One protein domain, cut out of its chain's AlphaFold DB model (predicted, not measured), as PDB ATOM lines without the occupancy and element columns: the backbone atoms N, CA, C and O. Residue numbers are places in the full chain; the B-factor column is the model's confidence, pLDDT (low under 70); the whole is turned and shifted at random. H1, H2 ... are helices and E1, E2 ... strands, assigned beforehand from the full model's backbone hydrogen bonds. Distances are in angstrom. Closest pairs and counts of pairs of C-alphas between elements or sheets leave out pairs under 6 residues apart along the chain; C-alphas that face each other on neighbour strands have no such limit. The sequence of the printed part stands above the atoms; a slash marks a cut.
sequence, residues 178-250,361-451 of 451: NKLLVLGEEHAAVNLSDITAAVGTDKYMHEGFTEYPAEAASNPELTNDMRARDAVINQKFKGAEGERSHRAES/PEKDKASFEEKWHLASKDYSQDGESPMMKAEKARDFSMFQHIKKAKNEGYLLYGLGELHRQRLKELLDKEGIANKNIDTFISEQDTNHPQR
ATOM      1  N   ASN A 178       5.103  22.064  43.186       96.06
ATOM      2  CA  ASN A 178       6.494  21.953  42.710       96.06
ATOM      3  C   ASN A 178       7.407  21.106  43.624       96.06
ATOM      4  O   ASN A 178       8.622  21.152  43.468       96.06
ATOM      5  N   LYS A 179       6.836  20.369  44.581       97.19
ATOM      6  CA  LYS A 179       7.527  19.475  45.523       97.19
ATOM      7  C   LYS A 179       6.704  18.200  45.709       97.19
ATOM      8  O   LYS A 179       5.518  18.224  45.387       97.19
ATOM      9  N   LEU A 180       7.299  17.152  46.277       98.50
ATOM     10  CA  LEU A 180       6.603  15.900  46.577       98.50
ATOM     11  C   LEU A 180       5.299  16.125  47.366       98.50
ATOM     12  O   LEU A 180       5.284  16.837  48.378       98.50
ATOM     13  N   LEU A 181       4.232  15.477  46.899       98.56
ATOM     14  CA  LEU A 181       2.931  15.369  47.551       98.56
ATOM     15  C   LEU A 181       2.609  13.891  47.820       98.56
ATOM     16  O   LEU A 181       2.431  13.109  46.889       98.56
ATOM     17  N   VAL A 182       2.510  13.526  49.098       98.50
ATOM     18  CA  VAL A 182       2.029  12.216  49.550       98.50
ATOM     19  C   VAL A 182       0.500  12.237  49.586       98.50
ATOM     20  O   VAL A 182      -0.103  13.112  50.215       98.50
ATOM     21  N   LEU A 183      -0.127  11.276  48.918       98.06
ATOM     22  CA  LEU A 183      -1.571  11.096  48.856       98.06
ATOM     23  C   LEU A 183      -1.973   9.814  49.582       98.06
ATOM     24  O   LEU A 183      -1.458   8.738  49.288       98.06
ATOM     25  N   GLY A 184      -2.900   9.964  50.527       97.44
ATOM     26  CA  GLY A 184      -3.561   8.868  51.227       97.44
ATOM     27  C   GLY A 184      -4.778   8.403  50.439       97.44
ATOM     28  O   GLY A 184      -5.691   9.197  50.201       97.44
ATOM     29  N   GLU A 185      -4.770   7.146  50.009       95.62
ATOM     30  CA  GLU A 185      -5.823   6.532  49.205       95.62
ATOM     31  C   GLU A 185      -6.881   5.827  50.059       95.62
ATOM     32  O   GLU A 185      -6.575   5.148  51.041       95.62
ATOM     33  N   GLU A 186      -8.133   5.927  49.613       90.50
ATOM     34  CA  GLU A 186      -9.252   5.102  50.064       90.50
ATOM     35  C   GLU A 186      -9.767   4.309  48.855       90.50
ATOM     36  O   GLU A 186     -10.055   4.884  47.803       90.50
ATOM     37  N   HIS A 187      -9.872   2.981  48.972       74.06
ATOM     38  CA  HIS A 187      -9.988   2.082  47.810       74.06
ATOM     39  C   HIS A 187     -11.251   2.265  46.935       74.06
ATOM     40  O   HIS A 187     -11.299   1.738  45.825       74.06
ATOM     41  N   ALA A 188     -12.255   3.018  47.396       74.94
ATOM     42  CA  ALA A 188     -13.472   3.341  46.642       74.94
ATOM     43  C   ALA A 188     -13.392   4.657  45.828       74.94
ATOM     44  O   ALA A 188     -14.260   4.921  44.993       74.94
ATOM     45  N   ALA A 189     -12.386   5.502  46.076       83.69
ATOM     46  CA  ALA A 189     -12.333   6.892  45.623       83.69
ATOM     47  C   ALA A 189     -11.508   7.092  44.330       83.69
ATOM     48  O   ALA A 189     -11.288   6.164  43.548       83.69
ATOM     49  N   VAL A 190     -11.063   8.327  44.068       93.25
ATOM     50  CA  VAL A 190      -9.926   8.588  43.162       93.25
ATOM     51  C   VAL A 190      -8.664   8.010  43.795       93.25
ATOM     52  O   VAL A 190      -8.468   8.158  44.994       93.25
ATOM     53  N   ASN A 191      -7.812   7.375  42.991       95.06
ATOM     54  CA  ASN A 191      -6.504   6.871  43.425       95.06
ATOM     55  C   ASN A 191      -5.360   7.616  42.708       95.06
ATOM     56  O   ASN A 191      -5.598   8.474  41.853       95.06
ATOM     57  N   LEU A 192      -4.104   7.296  43.024       95.62
ATOM     58  CA  LEU A 192      -2.951   7.906  42.371       95.62
ATOM     59  C   LEU A 192      -2.947   7.657  40.856       95.62
ATOM     60  O   LEU A 192      -2.626   8.579  40.114       95.62
ATOM     61  N   SER A 193      -3.338   6.465  40.387       95.06
ATOM     62  CA  SER A 193      -3.357   6.140  38.949       95.06
ATOM     63  C   SER A 193      -4.345   6.999  38.147       95.06
ATOM     64  O   SER A 193      -4.055   7.383  37.014       95.06
ATOM     65  N   ASP A 194      -5.469   7.400  38.754       95.38
ATOM     66  CA  ASP A 194      -6.405   8.375  38.180       95.38
ATOM     67  C   ASP A 194      -5.751   9.768  38.029       95.38
ATOM     68  O   ASP A 194      -6.051  10.495  37.078       95.38
ATOM     69  N   ILE A 195      -4.849  10.149  38.944       95.94
ATOM     70  CA  ILE A 195      -4.147  11.445  38.946       95.94
ATOM     71  C   ILE A 195      -2.937  11.437  38.004       95.94
ATOM     72  O   ILE A 195      -2.793  12.363  37.202       95.94
ATOM     73  N   THR A 196      -2.082  10.412  38.052       94.81
ATOM     74  CA  THR A 196      -0.888  10.312  37.194       94.81
ATOM     75  C   THR A 196      -1.279  10.203  35.723       94.81
ATOM     76  O   THR A 196      -0.701  10.916  34.903       94.81
ATOM     77  N   ALA A 197      -2.331   9.444  35.393       93.38
ATOM     78  CA  ALA A 197      -2.891   9.391  34.041       93.38
ATOM     79  C   ALA A 197      -3.564  10.711  33.609       93.38
ATOM     80  O   ALA A 197      -3.555  11.053  32.424       93.38
ATOM     81  N   ALA A 198      -4.141  11.481  34.543       93.56
ATOM     82  CA  ALA A 198      -4.741  12.779  34.233       93.56
ATOM     83  C   ALA A 198      -3.687  13.837  33.866       93.56
ATOM     84  O   ALA A 198      -3.872  14.569  32.886       93.56
ATOM     85  N   VAL A 199      -2.595  13.928  34.634       94.38
ATOM     86  CA  VAL A 199      -1.523  14.911  34.395       94.38
ATOM     87  C   VAL A 199      -0.543  14.440  33.312       94.38
ATOM     88  O   VAL A 199      -0.216  15.210  32.406       94.38
ATOM     89  N   GLY A 200      -0.175  13.157  33.322       92.19
ATOM     90  CA  GLY A 200       0.896  12.575  32.512       92.19
ATOM     91  C   GLY A 200       2.269  12.767  33.158       92.19
ATOM     92  O   GLY A 200       3.104  13.470  32.597       92.19
ATOM     93  N   THR A 201       2.487  12.194  34.348       92.56
ATOM     94  CA  THR A 201       3.799  12.184  35.028       92.56
ATOM     95  C   THR A 201       4.249  10.759  35.332       92.56
ATOM     96  O   THR A 201       3.459   9.945  35.807       92.56
ATOM     97  N   ASP A 202       5.530  10.494  35.095       93.12
ATOM     98  CA  ASP A 202       6.295   9.323  35.536       93.12
ATOM     99  C   ASP A 202       6.884   9.515  36.948       93.12
ATOM    100  O   ASP A 202       7.359   8.573  37.577       93.12
ATOM    101  N   LYS A 203       6.851  10.741  37.488       95.12
ATOM    102  CA  LYS A 203       7.500  11.114  38.754       95.12
ATOM    103  C   LYS A 203       6.640  10.768  39.964       95.12
ATOM    104  O   LYS A 203       6.343  11.631  40.795       95.12
ATOM    105  N   TYR A 204       6.249   9.502  40.062       96.00
ATOM    106  CA  TYR A 204       5.475   8.964  41.173       96.00
ATOM    107  C   TYR A 204       6.037   7.636  41.709       96.00
ATOM    108  O   TYR A 204       6.698   6.892  40.987       96.00
ATOM    109  N   MET A 205       5.715   7.334  42.966       96.31
ATOM    110  CA  MET A 205       5.883   6.021  43.606       96.31
ATOM    111  C   MET A 205       4.532   5.589  44.210       96.31
ATOM    112  O   MET A 205       3.730   6.452  44.580       96.31
ATOM    113  N   HIS A 206       4.232   4.287  44.270       96.19
ATOM    114  CA  HIS A 206       2.949   3.771  44.788       96.19
ATOM    115  C   HIS A 206       3.112   2.462  45.557       96.19
ATOM    116  O   HIS A 206       3.780   1.556  45.063       96.19
ATOM    117  N   GLU A 207       2.450   2.334  46.713       93.94
ATOM    118  CA  GLU A 207       2.507   1.148  47.594       93.94
ATOM    119  C   GLU A 207       2.181  -0.184  46.895       93.94
ATOM    120  O   GLU A 207       2.586  -1.247  47.355       93.94
ATOM    121  N   GLY A 208       1.487  -0.173  45.753       91.81
ATOM    122  CA  GLY A 208       1.287  -1.377  44.951       91.81
ATOM    123  C   GLY A 208       2.613  -2.045  44.568       91.81
ATOM    124  O   GLY A 208       2.733  -3.269  44.687       91.81
ATOM    125  N   PHE A 209       3.597  -1.238  44.155       91.38
ATOM    126  CA  PHE A 209       4.910  -1.670  43.682       91.38
ATOM    127  C   PHE A 209       5.859  -1.940  44.855       91.38
ATOM    128  O   PHE A 209       6.224  -1.038  45.610       91.38
ATOM    129  N   THR A 210       6.300  -3.187  44.972       93.44
ATOM    130  CA  THR A 210       7.227  -3.642  46.018       93.44
ATOM    131  C   THR A 210       8.677  -3.531  45.532       93.44
ATOM    132  O   THR A 210       8.935  -3.756  44.345       93.44
ATOM    133  N   GLU A 211       9.628  -3.202  46.411       93.88
ATOM    134  CA  GLU A 211      11.061  -3.413  46.143       93.88
ATOM    135  C   GLU A 211      11.369  -4.917  46.044       93.88
ATOM    136  O   GLU A 211      10.711  -5.734  46.686       93.88
ATOM    137  N   TYR A 212      12.283  -5.306  45.152       93.50
ATOM    138  CA  TYR A 212      12.666  -6.715  44.989       93.50
ATOM    139  C   TYR A 212      13.722  -7.037  46.061       93.50
ATOM    140  O   TYR A 212      14.662  -6.248  46.193       93.50
ATOM    141  N   PRO A 213      13.597  -8.146  46.814       93.56
ATOM    142  CA  PRO A 213      14.628  -8.563  47.761       93.56
ATOM    143  C   PRO A 213      15.912  -8.923  46.997       93.56
ATOM    144  O   PRO A 213      15.862  -9.222  45.800       93.56
ATOM    145  N   ALA A 214      17.068  -8.896  47.664       91.62
ATOM    146  CA  ALA A 214      18.352  -9.153  47.002       91.62
ATOM    147  C   ALA A 214      18.398 -10.574  46.405       91.62
ATOM    148  O   ALA A 214      18.862 -10.780  45.283       91.62
ATOM    149  N   GLU A 215      17.799 -11.514  47.131       89.75
ATOM    150  CA  GLU A 215      17.563 -12.917  46.804       89.75
ATOM    151  C   GLU A 215      16.787 -13.115  45.484       89.75
ATOM    152  O   GLU A 215      16.961 -14.125  44.804       89.75
ATOM    153  N   ALA A 216      15.978 -12.141  45.044       91.25
ATOM    154  CA  ALA A 216      15.265 -12.246  43.767       91.25
ATOM    155  C   ALA A 216      16.208 -12.237  42.550       91.25
ATOM    156  O   ALA A 216      15.844 -12.761  41.496       91.25
ATOM    157  N   ALA A 217      17.416 -11.675  42.670       91.25
ATOM    158  CA  ALA A 217      18.372 -11.593  41.562       91.25
ATOM    159  C   ALA A 217      18.911 -12.968  41.119       91.25
ATOM    160  O   ALA A 217      19.253 -13.139  39.948       91.25
ATOM    161  N   SER A 218      18.958 -13.943  42.031       92.12
ATOM    162  CA  SER A 218      19.327 -15.342  41.773       92.12
ATOM    163  C   SER A 218      18.119 -16.261  41.540       92.12
ATOM    164  O   SER A 218      18.314 -17.433  41.232       92.12
ATOM    165  N   ASN A 219      16.889 -15.742  41.645       93.75
ATOM    166  CA  ASN A 219      15.649 -16.520  41.651       93.75
ATOM    167  C   ASN A 219      14.714 -16.124  40.486       93.75
ATOM    168  O   ASN A 219      13.981 -15.131  40.590       93.75
ATOM    169  N   PRO A 220      14.731 -16.866  39.359       94.56
ATOM    170  CA  PRO A 220      13.866 -16.605  38.210       94.56
ATOM    171  C   PRO A 220      12.373 -16.645  38.549       94.56
ATOM    172  O   PRO A 220      11.626 -15.799  38.060       94.56
ATOM    173  N   GLU A 221      11.946 -17.591  39.382       93.12
ATOM    174  CA  GLU A 221      10.559 -17.829  39.780       93.12
ATOM    175  C   GLU A 221      10.004 -16.639  40.573       93.12
ATOM    176  O   GLU A 221       9.050 -15.997  40.126       93.12
ATOM    177  N   LEU A 222      10.671 -16.243  41.665       92.81
ATOM    178  CA  LEU A 222      10.310 -15.055  42.450       92.81
ATOM    179  C   LEU A 222      10.348 -13.783  41.590       92.81
ATOM    180  O   LEU A 222       9.429 -12.964  41.635       92.81
ATOM    181  N   THR A 223      11.386 -13.618  40.764       93.81
ATOM    182  CA  THR A 223      11.479 -12.489  39.831       93.81
ATOM    183  C   THR A 223      10.293 -12.458  38.854       93.81
ATOM    184  O   THR A 223       9.800 -11.377  38.522       93.81
ATOM    185  N   ASN A 224       9.804 -13.608  38.391       92.50
ATOM    186  CA  ASN A 224       8.665 -13.687  37.477       92.50
ATOM    187  C   ASN A 224       7.329 -13.405  38.180       92.50
ATOM    188  O   ASN A 224       6.531 -12.648  37.623       92.50
ATOM    189  N   ASP A 225       7.116 -13.885  39.408       91.19
ATOM    190  CA  ASP A 225       5.951 -13.515  40.232       91.19
ATOM    191  C   ASP A 225       5.883 -12.001  40.450       91.19
ATOM    192  O   ASP A 225       4.846 -11.360  40.249       91.19
ATOM    193  N   MET A 226       7.016 -11.398  40.826       91.38
ATOM    194  CA  MET A 226       7.087  -9.963  41.080       91.38
ATOM    195  C   MET A 226       6.881  -9.143  39.800       91.38
ATOM    196  O   MET A 226       6.186  -8.126  39.842       91.38
ATOM    197  N   ARG A 227       7.373  -9.608  38.642       91.69
ATOM    198  CA  ARG A 227       7.071  -9.010  37.326       91.69
ATOM    199  C   ARG A 227       5.596  -9.143  36.948       91.69
ATOM    200  O   ARG A 227       5.017  -8.179  36.448       91.69
ATOM    201  N   ALA A 228       4.976 -10.300  37.182       91.06
ATOM    202  CA  ALA A 228       3.556 -10.520  36.911       91.06
ATOM    203  C   ALA A 228       2.681  -9.601  37.781       91.06
ATOM    204  O   ALA A 228       1.758  -8.949  37.282       91.06
ATOM    205  N   ARG A 229       3.037  -9.457  39.062       89.88
ATOM    206  CA  ARG A 229       2.420  -8.499  39.983       89.88
ATOM    207  C   ARG A 229       2.594  -7.053  39.506       89.88
ATOM    208  O   ARG A 229       1.602  -6.328  39.408       89.88
ATOM    209  N   ASP A 230       3.821  -6.641  39.184       90.06
ATOM    210  CA  ASP A 230       4.122  -5.302  38.663       90.06
ATOM    211  C   ASP A 230       3.322  -5.011  37.381       90.06
ATOM    212  O   ASP A 230       2.784  -3.916  37.231       90.06
ATOM    213  N   ALA A 231       3.156  -5.991  36.484       89.69
ATOM    214  CA  ALA A 231       2.362  -5.855  35.263       89.69
ATOM    215  C   ALA A 231       0.870  -5.585  35.549       89.69
ATOM    216  O   ALA A 231       0.286  -4.677  34.951       89.69
ATOM    217  N   VAL A 232       0.258  -6.301  36.502       89.31
ATOM    218  CA  VAL A 232      -1.138  -6.070  36.935       89.31
ATOM    219  C   VAL A 232      -1.325  -4.674  37.551       89.31
ATOM    220  O   VAL A 232      -2.400  -4.076  37.440       89.31
ATOM    221  N   ILE A 233      -0.289  -4.114  38.180       88.44
ATOM    222  CA  ILE A 233      -0.316  -2.743  38.706       88.44
ATOM    223  C   ILE A 233      -0.108  -1.733  37.564       88.44
ATOM    224  O   ILE A 233      -0.898  -0.799  37.429       88.44
ATOM    225  N   ASN A 234       0.867  -1.953  36.678       87.88
ATOM    226  CA  ASN A 234       1.159  -1.102  35.518       87.88
ATOM    227  C   ASN A 234      -0.039  -0.938  34.567       87.88
ATOM    228  O   ASN A 234      -0.252   0.153  34.035       87.88
ATOM    229  N   GLN A 235      -0.885  -1.964  34.415       88.38
ATOM    230  CA  GLN A 235      -2.153  -1.860  33.676       88.38
ATOM    231  C   GLN A 235      -3.093  -0.775  34.241       88.38
ATOM    232  O   GLN A 235      -3.791  -0.106  33.478       88.38
ATOM    233  N   LYS A 236      -3.085  -0.544  35.563       86.62
ATOM    234  CA  LYS A 236      -3.867   0.521  36.221       86.62
ATOM    235  C   LYS A 236      -3.268   1.903  35.943       86.62
ATOM    236  O   LYS A 236      -4.007   2.844  35.664       86.62
ATOM    237  N   PHE A 237      -1.937   1.996  35.958       88.06
ATOM    238  CA  PHE A 237      -1.171   3.227  35.714       88.06
ATOM    239  C   PHE A 237      -1.011   3.603  34.227       88.06
ATOM    240  O   PHE A 237      -0.593   4.718  33.930       88.06
ATOM    241  N   LYS A 238      -1.432   2.729  33.297       73.06
ATOM    242  CA  LYS A 238      -1.580   2.997  31.850       73.06
ATOM    243  C   LYS A 238      -0.295   3.441  31.143       73.06
ATOM    244  O   LYS A 238      -0.283   4.454  30.447       73.06
ATOM    245  N   GLY A 239       0.750   2.625  31.264       55.28
ATOM    246  CA  GLY A 239       1.987   2.807  30.498       55.28
ATOM    247  C   GLY A 239       2.945   3.805  31.139       55.28
ATOM    248  O   GLY A 239       3.434   4.717  30.477       55.28
ATOM    249  N   ALA A 240       3.230   3.619  32.429       52.00
ATOM    250  CA  ALA A 240       4.361   4.258  33.094       52.00
ATOM    251  C   ALA A 240       5.682   3.577  32.678       52.00
ATOM    252  O   ALA A 240       6.402   3.000  33.485       52.00
ATOM    253  N   GLU A 241       5.976   3.614  31.379       53.50
ATOM    254  CA  GLU A 241       7.226   3.134  30.782       53.50
ATOM    255  C   GLU A 241       8.311   4.211  30.951       53.50
ATOM    256  O   GLU A 241       8.791   4.812  29.992       53.50
ATOM    257  N   GLY A 242       8.628   4.517  32.212       61.88
ATOM    258  CA  GLY A 242       9.690   5.441  32.601       61.88
ATOM    259  C   GLY A 242      10.938   4.708  33.091       61.88
ATOM    260  O   GLY A 242      10.875   3.574  33.555       61.88
ATOM    261  N   GLU A 243      12.082   5.392  33.065       67.62
ATOM    262  CA  GLU A 243      13.343   4.900  33.654       67.62
ATOM    263  C   GLU A 243      13.324   4.909  35.201       67.62
ATOM    264  O   GLU A 243      14.256   4.436  35.850       67.62
ATOM    265  N   ARG A 244      12.279   5.489  35.811       82.31
ATOM    266  CA  ARG A 244      12.136   5.673  37.261       82.31
ATOM    267  C   ARG A 244      11.511   4.455  37.937       82.31
ATOM    268  O   ARG A 244      10.538   3.887  37.456       82.31
ATOM    269  N   SER A 245      12.018   4.114  39.119       86.94
ATOM    270  CA  SER A 245      11.407   3.096  39.974       86.94
ATOM    271  C   SER A 245      10.146   3.642  40.648       86.94
ATOM    272  O   SER A 245      10.213   4.597  41.417       86.94
ATOM    273  N   HIS A 246       9.000   2.998  40.425       91.81
ATOM    274  CA  HIS A 246       7.749   3.317  41.131       91.81
ATOM    275  C   HIS A 246       7.610   2.606  42.490       91.81
ATOM    276  O   HIS A 246       6.593   2.775  43.168       91.81
ATOM    277  N   ARG A 247       8.613   1.800  42.871       93.25
ATOM    278  CA  ARG A 247       8.619   0.911  44.045       93.25
ATOM    279  C   ARG A 247       8.644   1.717  45.341       93.25
ATOM    280  O   ARG A 247       9.444   2.634  45.472       93.25
ATOM    281  N   ALA A 248       7.745   1.395  46.266       92.56
ATOM    282  CA  ALA A 248       7.380   2.274  47.381       92.56
ATOM    283  C   ALA A 248       7.228   1.542  48.727       92.56
ATOM    284  O   ALA A 248       6.706   2.108  49.691       92.56
ATOM    285  N   GLU A 249       7.601   0.268  48.782       92.00
ATOM    286  CA  GLU A 249       7.385  -0.597  49.937       92.00
ATOM    287  C   GLU A 249       8.391  -1.753  49.905       92.00
ATOM    288  O   GLU A 249       8.496  -2.430  48.879       92.00
ATOM    289  N   SER A 250       9.104  -1.989  51.008       94.00
ATOM    290  CA  SER A 250      10.017  -3.132  51.149       94.00
ATOM    291  C   SER A 250       9.271  -4.471  51.046       94.00
ATOM    292  O   SER A 250       8.085  -4.585  51.375       94.00
ATOM    293  N   PRO A 361      19.565   6.226  59.033       95.12
ATOM    294  CA  PRO A 361      20.188   7.188  59.942       95.12
ATOM    295  C   PRO A 361      19.575   7.182  61.352       95.12
ATOM    296  O   PRO A 361      18.356   7.237  61.499       95.12
ATOM    297  N   GLU A 362      20.409   7.245  62.397       94.81
ATOM    298  CA  GLU A 362      19.957   7.258  63.805       94.81
ATOM    299  C   GLU A 362      18.905   8.332  64.107       94.81
ATOM    300  O   GLU A 362      17.911   8.075  64.781       94.81
ATOM    301  N   LYS A 363      19.073   9.533  63.541       94.31
ATOM    302  CA  LYS A 363      18.108  10.637  63.670       94.31
ATOM    303  C   LYS A 363      16.709  10.271  63.137       94.31
ATOM    304  O   LYS A 363      15.718  10.827  63.598       94.31
ATOM    305  N   ASP A 364      16.643   9.375  62.150       92.12
ATOM    306  CA  ASP A 364      15.418   8.969  61.465       92.12
ATOM    307  C   ASP A 364      14.764   7.795  62.206       92.12
ATOM    308  O   ASP A 364      13.555   7.837  62.416       92.12
ATOM    309  N   LYS A 365      15.559   6.834  62.711       93.88
ATOM    310  CA  LYS A 365      15.112   5.811  63.678       93.88
ATOM    311  C   LYS A 365      14.524   6.448  64.941       93.88
ATOM    312  O   LYS A 365      13.359   6.229  65.255       93.88
ATOM    313  N   ALA A 366      15.284   7.322  65.601       92.88
ATOM    314  CA  ALA A 366      14.840   8.022  66.805       92.88
ATOM    315  C   ALA A 366      13.617   8.920  66.549       92.88
ATOM    316  O   ALA A 366      12.694   8.944  67.356       92.88
ATOM    317  N   SER A 367      13.568   9.630  65.413       90.62
ATOM    318  CA  SER A 367      12.388  10.428  65.057       90.62
ATOM    319  C   SER A 367      11.158   9.573  64.767       90.62
ATOM    320  O   SER A 367      10.052  10.065  64.973       90.62
ATOM    321  N   PHE A 368      11.327   8.364  64.229       92.62
ATOM    322  CA  PHE A 368      10.220   7.454  63.963       92.62
ATOM    323  C   PHE A 368       9.666   6.890  65.269       92.62
ATOM    324  O   PHE A 368       8.470   7.003  65.495       92.62
ATOM    325  N   GLU A 369      10.515   6.402  66.172       90.81
ATOM    326  CA  GLU A 369      10.065   5.901  67.479       90.81
ATOM    327  C   GLU A 369       9.429   7.010  68.348       90.81
ATOM    328  O   GLU A 369       8.488   6.755  69.092       90.81
ATOM    329  N   GLU A 370       9.875   8.265  68.199       88.56
ATOM    330  CA  GLU A 370       9.274   9.450  68.836       88.56
ATOM    331  C   GLU A 370       7.838   9.746  68.344       88.56
ATOM    332  O   GLU A 370       7.032  10.265  69.116       88.56
ATOM    333  N   LYS A 371       7.525   9.499  67.057       89.44
ATOM    334  CA  LYS A 371       6.369  10.118  66.357       89.44
ATOM    335  C   LYS A 371       5.504   9.179  65.520       89.44
ATOM    336  O   LYS A 371       4.490   9.617  64.977       89.44
ATOM    337  N   TRP A 372       5.884   7.916  65.371       87.00
ATOM    338  CA  TRP A 372       4.994   6.904  64.825       87.00
ATOM    339  C   TRP A 372       3.965   6.564  65.898       87.00
ATOM    340  O   TRP A 372       4.299   6.149  67.011       87.00
ATOM    341  N   HIS A 373       2.699   6.810  65.587       79.50
ATOM    342  CA  HIS A 373       1.606   6.682  66.538       79.50
ATOM    343  C   HIS A 373       0.533   5.765  65.960       79.50
ATOM    344  O   HIS A 373       0.065   5.968  64.838       79.50
ATOM    345  N   LEU A 374       0.140   4.764  66.749       73.19
ATOM    346  CA  LEU A 374      -0.963   3.857  66.440       73.19
ATOM    347  C   LEU A 374      -2.240   4.663  66.176       73.19
ATOM    348  O   LEU A 374      -2.602   5.539  66.966       73.19
ATOM    349  N   ALA A 375      -2.959   4.350  65.097       68.12
ATOM    350  CA  ALA A 375      -4.290   4.911  64.924       68.12
ATOM    351  C   ALA A 375      -5.228   4.258  65.950       68.12
ATOM    352  O   ALA A 375      -5.176   3.052  66.169       68.12
ATOM    353  N   SER A 376      -6.150   5.018  66.545       59.09
ATOM    354  CA  SER A 376      -7.056   4.524  67.605       59.09
ATOM    355  C   SER A 376      -8.062   3.443  67.165       59.09
ATOM    356  O   SER A 376      -8.864   2.981  67.972       59.09
ATOM    357  N   LYS A 377      -8.012   3.029  65.894       63.53
ATOM    358  CA  LYS A 377      -8.747   1.906  65.296       63.53
ATOM    359  C   LYS A 377      -7.924   0.608  65.208       63.53
ATOM    360  O   LYS A 377      -8.484  -0.425  64.868       63.53
ATOM    361  N   ASP A 378      -6.628   0.664  65.525       61.38
ATOM    362  CA  ASP A 378      -5.670  -0.440  65.380       61.38
ATOM    363  C   ASP A 378      -5.546  -1.291  66.676       61.38
ATOM    364  O   ASP A 378      -4.722  -2.200  66.753       61.38
ATOM    365  N   TYR A 379      -6.353  -1.015  67.713       55.84
ATOM    366  CA  TYR A 379      -6.297  -1.703  69.012       55.84
ATOM    367  C   TYR A 379      -6.901  -3.120  68.994       55.84
ATOM    368  O   TYR A 379      -8.113  -3.295  69.121       55.84
ATOM    369  N   SER A 380      -6.038  -4.135  69.042       55.00
ATOM    370  CA  SER A 380      -6.195  -5.205  70.042       55.00
ATOM    371  C   SER A 380      -5.630  -4.717  71.383       55.00
ATOM    372  O   SER A 380      -4.667  -3.952  71.388       55.00
ATOM    373  N   GLN A 381      -6.190  -5.135  72.523       55.66
ATOM    374  CA  GLN A 381      -5.693  -4.683  73.838       55.66
ATOM    375  C   GLN A 381      -4.340  -5.321  74.229       55.66
ATOM    376  O   GLN A 381      -3.636  -4.790  75.086       55.66
ATOM    377  N   ASP A 382      -3.947  -6.408  73.560       56.06
ATOM    378  CA  ASP A 382      -2.838  -7.285  73.949       56.06
ATOM    379  C   ASP A 382      -1.503  -6.979  73.227       56.06
ATOM    380  O   ASP A 382      -0.939  -7.820  72.529       56.06
ATOM    381  N   GLY A 383      -0.973  -5.765  73.424       61.94
ATOM    382  CA  GLY A 383       0.426  -5.409  73.114       61.94
ATOM    383  C   GLY A 383       0.842  -5.383  71.629       61.94
ATOM    384  O   GLY A 383       0.018  -5.276  70.721       61.94
ATOM    385  N   GLU A 384       2.159  -5.445  71.374       74.81
ATOM    386  CA  GLU A 384       2.720  -5.553  70.015       74.81
ATOM    387  C   GLU A 384       2.532  -6.973  69.456       74.81
ATOM    388  O   GLU A 384       3.410  -7.834  69.570       74.81
ATOM    389  N   SER A 385       1.394  -7.215  68.805       81.62
ATOM    390  CA  SER A 385       1.209  -8.416  67.983       81.62
ATOM    391  C   SER A 385       2.219  -8.457  66.815       81.62
ATOM    392  O   SER A 385       2.663  -7.400  66.354       81.62
ATOM    393  N   PRO A 386       2.563  -9.640  66.263       79.06
ATOM    394  CA  PRO A 386       3.469  -9.737  65.110       79.06
ATOM    395  C   PRO A 386       2.992  -8.926  63.895       79.06
ATOM    396  O   PRO A 386       3.792  -8.286  63.216       79.06
ATOM    397  N   MET A 387       1.672  -8.856  63.673       81.44
ATOM    398  CA  MET A 387       1.079  -7.992  62.645       81.44
ATOM    399  C   MET A 387       1.385  -6.508  62.900       81.44
ATOM    400  O   MET A 387       1.644  -5.773  61.952       81.44
ATOM    401  N   MET A 388       1.399  -6.063  64.162       84.62
ATOM    402  CA  MET A 388       1.730  -4.680  64.509       84.62
ATOM    403  C   MET A 388       3.207  -4.357  64.270       84.62
ATOM    404  O   MET A 388       3.522  -3.273  63.786       84.62
ATOM    405  N   LYS A 389       4.111  -5.307  64.540       85.94
ATOM    406  CA  LYS A 389       5.542  -5.165  64.224       85.94
ATOM    407  C   LYS A 389       5.777  -5.070  62.719       85.94
ATOM    408  O   LYS A 389       6.492  -4.174  62.272       85.94
ATOM    409  N   ALA A 390       5.109  -5.922  61.937       86.81
ATOM    410  CA  ALA A 390       5.138  -5.857  60.477       86.81
ATOM    411  C   ALA A 390       4.599  -4.512  59.951       86.81
ATOM    412  O   ALA A 390       5.243  -3.886  59.115       86.81
ATOM    413  N   GLU A 391       3.472  -4.014  60.475       90.00
ATOM    414  CA  GLU A 391       2.915  -2.696  60.123       90.00
ATOM    415  C   GLU A 391       3.857  -1.533  60.502       90.00
ATOM    416  O   GLU A 391       4.083  -0.646  59.679       90.00
ATOM    417  N   LYS A 392       4.476  -1.560  61.692       92.12
ATOM    418  CA  LYS A 392       5.467  -0.564  62.144       92.12
ATOM    419  C   LYS A 392       6.705  -0.543  61.238       92.12
ATOM    420  O   LYS A 392       7.140   0.524  60.806       92.12
ATOM    421  N   ALA A 393       7.231  -1.716  60.879       92.25
ATOM    422  CA  ALA A 393       8.341  -1.852  59.934       92.25
ATOM    423  C   ALA A 393       7.975  -1.389  58.511       92.25
ATOM    424  O   ALA A 393       8.780  -0.744  57.837       92.25
ATOM    425  N   ARG A 394       6.745  -1.675  58.068       93.56
ATOM    426  CA  ARG A 394       6.191  -1.272  56.767       93.56
ATOM    427  C   ARG A 394       6.072   0.247  56.663       93.56
ATOM    428  O   ARG A 394       6.543   0.828  55.687       93.56
ATOM    429  N   ASP A 395       5.541   0.897  57.698       95.38
ATOM    430  CA  ASP A 395       5.495   2.358  57.804       95.38
ATOM    431  C   ASP A 395       6.910   2.977  57.839       95.38
ATOM    432  O   ASP A 395       7.142   4.003  57.194       95.38
ATOM    433  N   PHE A 396       7.881   2.353  58.523       95.44
ATOM    434  CA  PHE A 396       9.275   2.821  58.528       95.44
ATOM    435  C   PHE A 396       9.907   2.775  57.131       95.44
ATOM    436  O   PHE A 396      10.449   3.783  56.668       95.44
ATOM    437  N   SER A 397       9.789   1.640  56.432       94.81
ATOM    438  CA  SER A 397      10.224   1.482  55.038       94.81
ATOM    439  C   SER A 397       9.582   2.552  54.147       94.81
ATOM    440  O   SER A 397      10.299   3.301  53.477       94.81
ATOM    441  N   MET A 398       8.254   2.717  54.203       96.25
ATOM    442  CA  MET A 398       7.550   3.760  53.447       96.25
ATOM    443  C   MET A 398       8.086   5.166  53.752       96.25
ATOM    444  O   MET A 398       8.288   5.951  52.828       96.25
ATOM    445  N   PHE A 399       8.389   5.503  55.010       96.81
ATOM    446  CA  PHE A 399       8.973   6.806  55.352       96.81
ATOM    447  C   PHE A 399      10.358   7.026  54.714       96.81
ATOM    448  O   PHE A 399      10.620   8.115  54.189       96.81
ATOM    449  N   GLN A 400      11.219   6.001  54.678       95.88
ATOM    450  CA  GLN A 400      12.511   6.080  53.986       95.88
ATOM    451  C   GLN A 400      12.335   6.246  52.468       95.88
ATOM    452  O   GLN A 400      12.949   7.135  51.870       95.88
ATOM    453  N   HIS A 401      11.435   5.479  51.842       96.00
ATOM    454  CA  HIS A 401      11.120   5.620  50.417       96.00
ATOM    455  C   HIS A 401      10.529   7.005  50.084       96.00
ATOM    456  O   HIS A 401      10.906   7.595  49.075       96.00
ATOM    457  N   ILE A 402       9.682   7.589  50.939       97.69
ATOM    458  CA  ILE A 402       9.158   8.959  50.764       97.69
ATOM    459  C   ILE A 402      10.284  10.008  50.834       97.69
ATOM    460  O   ILE A 402      10.291  10.977  50.067       97.69
ATOM    461  N   LYS A 403      11.271   9.824  51.717       97.25
ATOM    462  CA  LYS A 403      12.448  10.708  51.806       97.25
ATOM    463  C   LYS A 403      13.376  10.563  50.599       97.25
ATOM    464  O   LYS A 403      13.842  11.575  50.074       97.25
ATOM    465  N   LYS A 404      13.572   9.342  50.096       95.94
ATOM    466  CA  LYS A 404      14.241   9.060  48.815       95.94
ATOM    467  C   LYS A 404      13.516   9.757  47.652       95.94
ATOM    468  O   LYS A 404      14.133  10.548  46.942       95.94
ATOM    469  N   ALA A 405      12.194   9.607  47.556       96.94
ATOM    470  CA  ALA A 405      11.338  10.250  46.554       96.94
ATOM    471  C   ALA A 405      11.473  11.787  46.543       96.94
ATOM    472  O   ALA A 405      11.595  12.410  45.487       96.94
ATOM    473  N   LYS A 406      11.490  12.407  47.732       97.62
ATOM    474  CA  LYS A 406      11.695  13.854  47.926       97.62
ATOM    475  C   LYS A 406      13.039  14.313  47.351       97.62
ATOM    476  O   LYS A 406      13.090  15.355  46.701       97.62
ATOM    477  N   ASN A 407      14.102  13.542  47.580       96.94
ATOM    478  CA  ASN A 407      15.462  13.873  47.148       96.94
ATOM    479  C   ASN A 407      15.678  13.615  45.644       96.94
ATOM    480  O   ASN A 407      16.319  14.416  44.970       96.94
ATOM    481  N   GLU A 408      15.086  12.551  45.094       96.12
ATOM    482  CA  GLU A 408      15.143  12.186  43.667       96.12
ATOM    483  C   GLU A 408      14.144  12.978  42.783       96.12
ATOM    484  O   GLU A 408      13.973  12.707  41.585       96.12
ATOM    485  N   GLY A 409      13.473  13.984  43.357       96.56
ATOM    486  CA  GLY A 409      12.624  14.934  42.633       96.56
ATOM    487  C   GLY A 409      11.283  14.370  42.154       96.56
ATOM    488  O   GLY A 409      10.759  14.834  41.138       96.56
ATOM    489  N   TYR A 410      10.728  13.377  42.854       97.25
ATOM    490  CA  TYR A 410       9.382  12.872  42.576       97.25
ATOM    491  C   TYR A 410       8.318  13.920  42.950       97.25
ATOM    492  O   TYR A 410       8.492  14.729  43.864       97.25
ATOM    493  N   LEU A 411       7.202  13.915  42.221       97.19
ATOM    494  CA  LEU A 411       6.081  14.836  42.423       97.19
ATOM    495  C   LEU A 411       4.971  14.219  43.274       97.19
ATOM    496  O   LEU A 411       4.291  14.946  44.000       97.19
ATOM    497  N   LEU A 412       4.797  12.898  43.209       97.81
ATOM    498  CA  LEU A 412       3.727  12.178  43.893       97.81
ATOM    499  C   LEU A 412       4.227  10.930  44.629       97.81
ATOM    500  O   LEU A 412       5.154  10.257  44.186       97.81
ATOM    501  N   TYR A 413       3.547  10.591  45.718       98.12
ATOM    502  CA  TYR A 413       3.667   9.307  46.405       98.12
ATOM    503  C   TYR A 413       2.266   8.845  46.808       98.12
ATOM    504  O   TYR A 413       1.542   9.626  47.420       98.12
ATOM    505  N   GLY A 414       1.862   7.623  46.469       97.25
ATOM    506  CA  GLY A 414       0.560   7.069  46.856       97.25
ATOM    507  C   GLY A 414       0.706   5.907  47.831       97.25
ATOM    508  O   GLY A 414       1.477   4.983  47.580       97.25
ATOM    509  N   LEU A 415      -0.033   5.972  48.932       97.19
ATOM    510  CA  LEU A 415      -0.136   4.921  49.946       97.19
ATOM    511  C   LEU A 415      -1.537   4.940  50.577       97.19
ATOM    512  O   LEU A 415      -2.273   5.914  50.419       97.19
ATOM    513  N   GLY A 416      -1.927   3.888  51.291       95.50
ATOM    514  CA  GLY A 416      -3.212   3.832  51.982       95.50
ATOM    515  C   GLY A 416      -3.358   4.958  53.012       95.50
ATOM    516  O   GLY A 416      -2.413   5.309  53.720       95.50
ATOM    517  N   GLU A 417      -4.559   5.525  53.137       95.44
ATOM    518  CA  GLU A 417      -4.839   6.646  54.050       95.44
ATOM    519  C   GLU A 417      -4.468   6.345  55.521       95.44
ATOM    520  O   GLU A 417      -4.113   7.264  56.256       95.44
ATOM    521  N   LEU A 418      -4.453   5.075  55.948       93.12
ATOM    522  CA  LEU A 418      -3.951   4.661  57.268       93.12
ATOM    523  C   LEU A 418      -2.437   4.897  57.430       93.12
ATOM    524  O   LEU A 418      -2.030   5.552  58.389       93.12
ATOM    525  N   HIS A 419      -1.617   4.475  56.464       95.00
ATOM    526  CA  HIS A 419      -0.176   4.768  56.444       95.00
ATOM    527  C   HIS A 419       0.069   6.282  56.431       95.00
ATOM    528  O   HIS A 419       0.881   6.802  57.197       95.00
ATOM    529  N   ARG A 420      -0.720   7.039  55.650       96.44
ATOM    530  CA  ARG A 420      -0.650   8.511  55.645       96.44
ATOM    531  C   ARG A 420      -0.990   9.130  57.007       96.44
ATOM    532  O   ARG A 420      -0.418  10.160  57.360       96.44
ATOM    533  N   GLN A 421      -1.934   8.549  57.749       94.69
ATOM    534  CA  GLN A 421      -2.320   9.009  59.086       94.69
ATOM    535  C   GLN A 421      -1.184   8.793  60.091       94.69
ATOM    536  O   GLN A 421      -0.760   9.766  60.713       94.69
ATOM    537  N   ARG A 422      -0.636   7.573  60.189       94.19
ATOM    538  CA  ARG A 422       0.464   7.245  61.119       94.19
ATOM    539  C   ARG A 422       1.760   7.999  60.801       94.19
ATOM    540  O   ARG A 422       2.455   8.438  61.708       94.19
ATOM    541  N   LEU A 423       2.066   8.206  59.517       95.75
ATOM    542  CA  LEU A 423       3.259   8.941  59.080       95.75
ATOM    543  C   LEU A 423       3.106  10.472  59.116       95.75
ATOM    544  O   LEU A 423       4.081  11.178  58.857       95.75
ATOM    545  N   LYS A 424       1.919  11.022  59.418       95.75
ATOM    546  CA  LYS A 424       1.638  12.457  59.235       95.75
ATOM    547  C   LYS A 424       2.662  13.377  59.908       95.75
ATOM    548  O   LYS A 424       3.169  14.284  59.252       95.75
ATOM    549  N   GLU A 425       2.973  13.161  61.185       95.12
ATOM    550  CA  GLU A 425       3.883  14.049  61.924       95.12
ATOM    551  C   GLU A 425       5.323  13.995  61.405       95.12
ATOM    552  O   GLU A 425       6.024  15.006  61.402       95.12
ATOM    553  N   LEU A 426       5.752  12.832  60.913       95.44
ATOM    554  CA  LEU A 426       7.057  12.635  60.288       95.44
ATOM    555  C   LEU A 426       7.150  13.382  58.951       95.44
ATOM    556  O   LEU A 426       8.147  14.047  58.670       95.44
ATOM    557  N   LEU A 427       6.083  13.324  58.150       97.06
ATOM    558  CA  LEU A 427       5.978  14.042  56.880       97.06
ATOM    559  C   LEU A 427       5.920  15.561  57.091       97.06
ATOM    560  O   LEU A 427       6.598  16.297  56.374       97.06
ATOM    561  N   ASP A 428       5.184  16.026  58.103       96.44
ATOM    562  CA  ASP A 428       5.141  17.436  58.494       96.44
ATOM    563  C   ASP A 428       6.520  17.924  58.998       96.44
ATOM    564  O   ASP A 428       6.984  18.978  58.557       96.44
ATOM    565  N   LYS A 429       7.223  17.137  59.837       95.62
ATOM    566  CA  LYS A 429       8.600  17.407  60.328       95.62
ATOM    567  C   LYS A 429       9.614  17.511  59.180       95.62
ATOM    568  O   LYS A 429      10.506  18.354  59.215       95.62
ATOM    569  N   GLU A 430       9.444  16.709  58.128       96.75
ATOM    570  CA  GLU A 430      10.233  16.760  56.887       96.75
ATOM    571  C   GLU A 430       9.754  17.832  55.877       96.75
ATOM    572  O   GLU A 430      10.332  17.969  54.792       96.75
ATOM    573  N   GLY A 431       8.700  18.597  56.186       97.31
ATOM    574  CA  GLY A 431       8.126  19.620  55.301       97.31
ATOM    575  C   GLY A 431       7.455  19.063  54.035       97.31
ATOM    576  O   GLY A 431       7.247  19.801  53.060       97.31
ATOM    577  N   ILE A 432       7.131  17.770  54.016       98.19
ATOM    578  CA  ILE A 432       6.531  17.049  52.891       98.19
ATOM    579  C   ILE A 432       5.019  17.270  52.910       98.19
ATOM    580  O   ILE A 432       4.350  17.053  53.920       98.19
ATOM    581  N   ALA A 433       4.456  17.715  51.783       98.12
ATOM    582  CA  ALA A 433       3.010  17.884  51.700       98.12
ATOM    583  C   ALA A 433       2.344  16.503  51.738       98.12
ATOM    584  O   ALA A 433       2.681  15.645  50.931       98.12
ATOM    585  N   ASN A 434       1.400  16.298  52.654       98.19
ATOM    586  CA  ASN A 434       0.634  15.061  52.777       98.19
ATOM    587  C   ASN A 434      -0.861  15.389  52.880       98.19
ATOM    588  O   ASN A 434      -1.233  16.288  53.636       98.19
ATOM    589  N   LYS A 435      -1.711  14.709  52.100       97.69
ATOM    590  CA  LYS A 435      -3.176  14.900  52.105       97.69
ATOM    591  C   LYS A 435      -3.920  13.595  51.842       97.69
ATOM    592  O   LYS A 435      -3.456  12.767  51.067       97.69
ATOM    593  N   ASN A 436      -5.100  13.450  52.436       96.94
ATOM    594  CA  ASN A 436      -6.105  12.510  51.946       96.94
ATOM    595  C   ASN A 436      -6.483  12.888  50.499       96.94
ATOM    596  O   ASN A 436      -6.577  14.077  50.167       96.94
ATOM    597  N   ILE A 437      -6.666  11.899  49.627       96.94
ATOM    598  CA  ILE A 437      -6.812  12.138  48.185       96.94
ATOM    599  C   ILE A 437      -8.107  12.875  47.818       96.94
ATOM    600  O   ILE A 437      -8.072  13.782  46.985       96.94
ATOM    601  N   ASP A 438      -9.223  12.586  48.489       95.12
ATOM    602  CA  ASP A 438     -10.487  13.297  48.263       95.12
ATOM    603  C   ASP A 438     -10.472  14.717  48.843       95.12
ATOM    604  O   ASP A 438     -11.068  15.628  48.262       95.12
ATOM    605  N   THR A 439      -9.703  14.954  49.909       96.00
ATOM    606  CA  THR A 439      -9.397  16.312  50.389       96.00
ATOM    607  C   THR A 439      -8.614  17.101  49.334       96.00
ATOM    608  O   THR A 439      -8.993  18.224  49.005       96.00
ATOM    609  N   PHE A 440      -7.569  16.510  48.737       96.62
ATOM    610  CA  PHE A 440      -6.814  17.148  47.653       96.62
ATOM    611  C   PHE A 440      -7.711  17.493  46.453       96.62
ATOM    612  O   PHE A 440      -7.680  18.633  45.989       96.62
ATOM    613  N   ILE A 441      -8.548  16.559  45.987       95.38
ATOM    614  CA  ILE A 441      -9.507  16.795  44.892       95.38
ATOM    615  C   ILE A 441     -10.501  17.916  45.243       95.38
ATOM    616  O   ILE A 441     -10.699  18.831  44.441       95.38
ATOM    617  N   SER A 442     -11.061  17.907  46.455       93.75
ATOM    618  CA  SER A 442     -12.017  18.925  46.921       93.75
ATOM    619  C   SER A 442     -11.402  20.328  46.999       93.75
ATOM    620  O   SER A 442     -12.069  21.322  46.702       93.75
ATOM    621  N   GLU A 443     -10.114  20.434  47.330       94.44
ATOM    622  CA  GLU A 443      -9.371  21.693  47.233       94.44
ATOM    623  C   GLU A 443      -9.197  22.156  45.781       94.44
ATOM    624  O   GLU A 443      -9.290  23.355  45.528       94.44
ATOM    625  N   GLN A 444      -8.958  21.254  44.821       93.62
ATOM    626  CA  GLN A 444      -8.845  21.641  43.406       93.62
ATOM    627  C   GLN A 444     -10.183  22.178  42.868       93.62
ATOM    628  O   GLN A 444     -10.204  23.207  42.193       93.62
ATOM    629  N   ASP A 445     -11.296  21.540  43.238       87.25
ATOM    630  CA  ASP A 445     -12.660  21.999  42.944       87.25
ATOM    631  C   ASP A 445     -12.985  23.356  43.595       87.25
ATOM    632  O   ASP A 445     -13.628  24.205  42.977       87.25
ATOM    633  N   THR A 446     -12.546  23.575  44.839       85.31
ATOM    634  CA  THR A 446     -12.810  24.815  45.597       85.31
ATOM    635  C   THR A 446     -11.957  25.984  45.101       85.31
ATOM    636  O   THR A 446     -12.428  27.115  45.047       85.31
ATOM    637  N   ASN A 447     -10.720  25.719  44.669       78.50
ATOM    638  CA  ASN A 447      -9.859  26.715  44.024       78.50
ATOM    639  C   ASN A 447     -10.188  26.914  42.527       78.50
ATOM    640  O   ASN A 447      -9.519  27.704  41.854       78.50
ATOM    641  N   HIS A 448     -11.197  26.226  41.977       77.00
ATOM    642  CA  HIS A 448     -11.614  26.425  40.593       77.00
ATOM    643  C   HIS A 448     -12.384  27.755  40.448       77.00
ATOM    644  O   HIS A 448     -13.428  27.923  41.079       77.00
ATOM    645  N   PRO A 449     -11.975  28.686  39.559       66.06
ATOM    646  CA  PRO A 449     -12.530  30.046  39.471       66.06
ATOM    647  C   PRO A 449     -13.890  30.127  38.739       66.06
ATOM    648  O   PRO A 449     -14.077  30.928  37.821       66.06
ATOM    649  N   GLN A 450     -14.825  29.247  39.104       61.50
ATOM    650  CA  GLN A 450     -16.233  29.239  38.673       61.50
ATOM    651  C   GLN A 450     -17.228  28.943  39.811       61.50
ATOM    652  O   GLN A 450     -18.424  28.865  39.535       61.50
ATOM    653  N   ARG A 451     -16.749  28.754  41.044       55.78
ATOM    654  CA  ARG A 451     -17.579  28.747  42.254       55.78
ATOM    655  C   ARG A 451     -17.504  30.121  42.922       55.78
ATOM    656  O   ARG A 451     -16.461  30.787  42.727       55.78
TER     657      ARG A 451
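What this domain is: This is residues 178 to 250 and 361 to 451 of the 451 residues of an uncharacterized protein of Paenibacillus sp. FSL H7-0331 (UniProt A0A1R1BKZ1). A small sheet of four parallel strands, in the order E2, E3, E1, E4, makes the core, with H1 and H8 on one face and H6 on the other. The long helix H5 runs past the sheet, which residues 398 to 406 graze, H4 lies beyond it beside H7, and H3, with H2 at its far end, forms an arm that meets the rest at H1; residues 442 to 451 stick out as a tail. The printed part has 164 residues, with eight named helices and four named strands in the order E1 H1 E2 H2 H3 H4 H5 E3 H6 H7 E4 H8, in the mixed class. The whole is compact, with a radius of gyration of the C-alphas of 16.8 A and spans of 51 by 41 by 30 A.

How they stand to each other: Look first at the inner strands E1, residues 181 to 185, and E3, residues 412 to 416, which are parallel at 27 degrees; N 183 and O 413 are 2.8 A apart, within hydrogen-bond range. On the other side of E1 is the edge strand E4, residues 433 to 436, where N 182 and O 433 are 2.8 A apart. The edge strand E2, residues 204 to 206, is the neighbour of E3, with N 414 and O 205 at 2.9 A. Find H1, residues 192 to 199, on the sheet at a height of 10.4 A; it runs along the strands, at 10 degrees to E3 on the local plane. On the opposite face, H6, residues 417 to 422, is over E1 at a height of 7.9 A and stands up from the sheet. Two split strand-helix-strand units, each two parallel strands of the sheet that are not neighbours with helices between them along the chain, have right-handed crossovers: E1, H1, E2, with E3 between the two strands in the sheet, and E3, H6 and H7, E4, with E1 between the two strands in the sheet, where H7 is residues 424 to 429. H7 only grazes the sheet. H8, residues 437 to 446, is on the same face as H1 at a height of 9.3 A and only just over none of the strands, with 2 of its C-alphas falling on E4. H5, residues 386 to 407, only grazes the sheet; its closest C-alphas to E3 are those of Ile 402 and Tyr 413, 7.0 A apart. H4, residues 362 to 371, touches H7 at a steep tilt of 46 degrees, opposite ways, closest at the C-alphas of Lys 371 and Glu 425, 6.4 A. H3, residues 220 to 237, touches H1 with residues 236 to 237 alone; the C-alphas of Ser 193 and Phe 237 are the closest, 4.9 A. H2, residues 214 to 218, and H3 only just touch, only at the corner, with 3 pairs of C-alphas within 8 A, the closest Ala 216 and Thr 223 at 5.5 A. In H1, H4, H5, H6, H7 and H8 every O i to N i+4 pair is within hydrogen-bond range; H3 has 13 of 14, and H2 has 0 of 1 but 2 of 2 O i to N i+3 pairs.

Where its parts are: Find C-alpha 181 at (2.931, 15.369, 47.551); from there E1 runs 12.5 A to C-alpha 185. E3 is 13.5 A long. H5 starts at C-alpha 386, (3.469, -9.737, 65.110), and runs 32.0 A. H3 spans 25.0 A, H8 14.3 A and H4 14.1 A. H8 ends at C-alpha 446, (-12.810, 24.815, 45.597).

The domain as a whole: Look for the two C-alphas farthest apart at Ser 218 and Arg 451, 57.5 A. Residues 251 to 360 are not printed, and C-alphas 250 and 361 are 16.9 A apart across the cut. Of the links that are printed whole, H4 to H5 is long. The mean pLDDT of the printed part is 89.0, and it is under 70 at residues 239 to 243, 375 to 383 and 449 to 451.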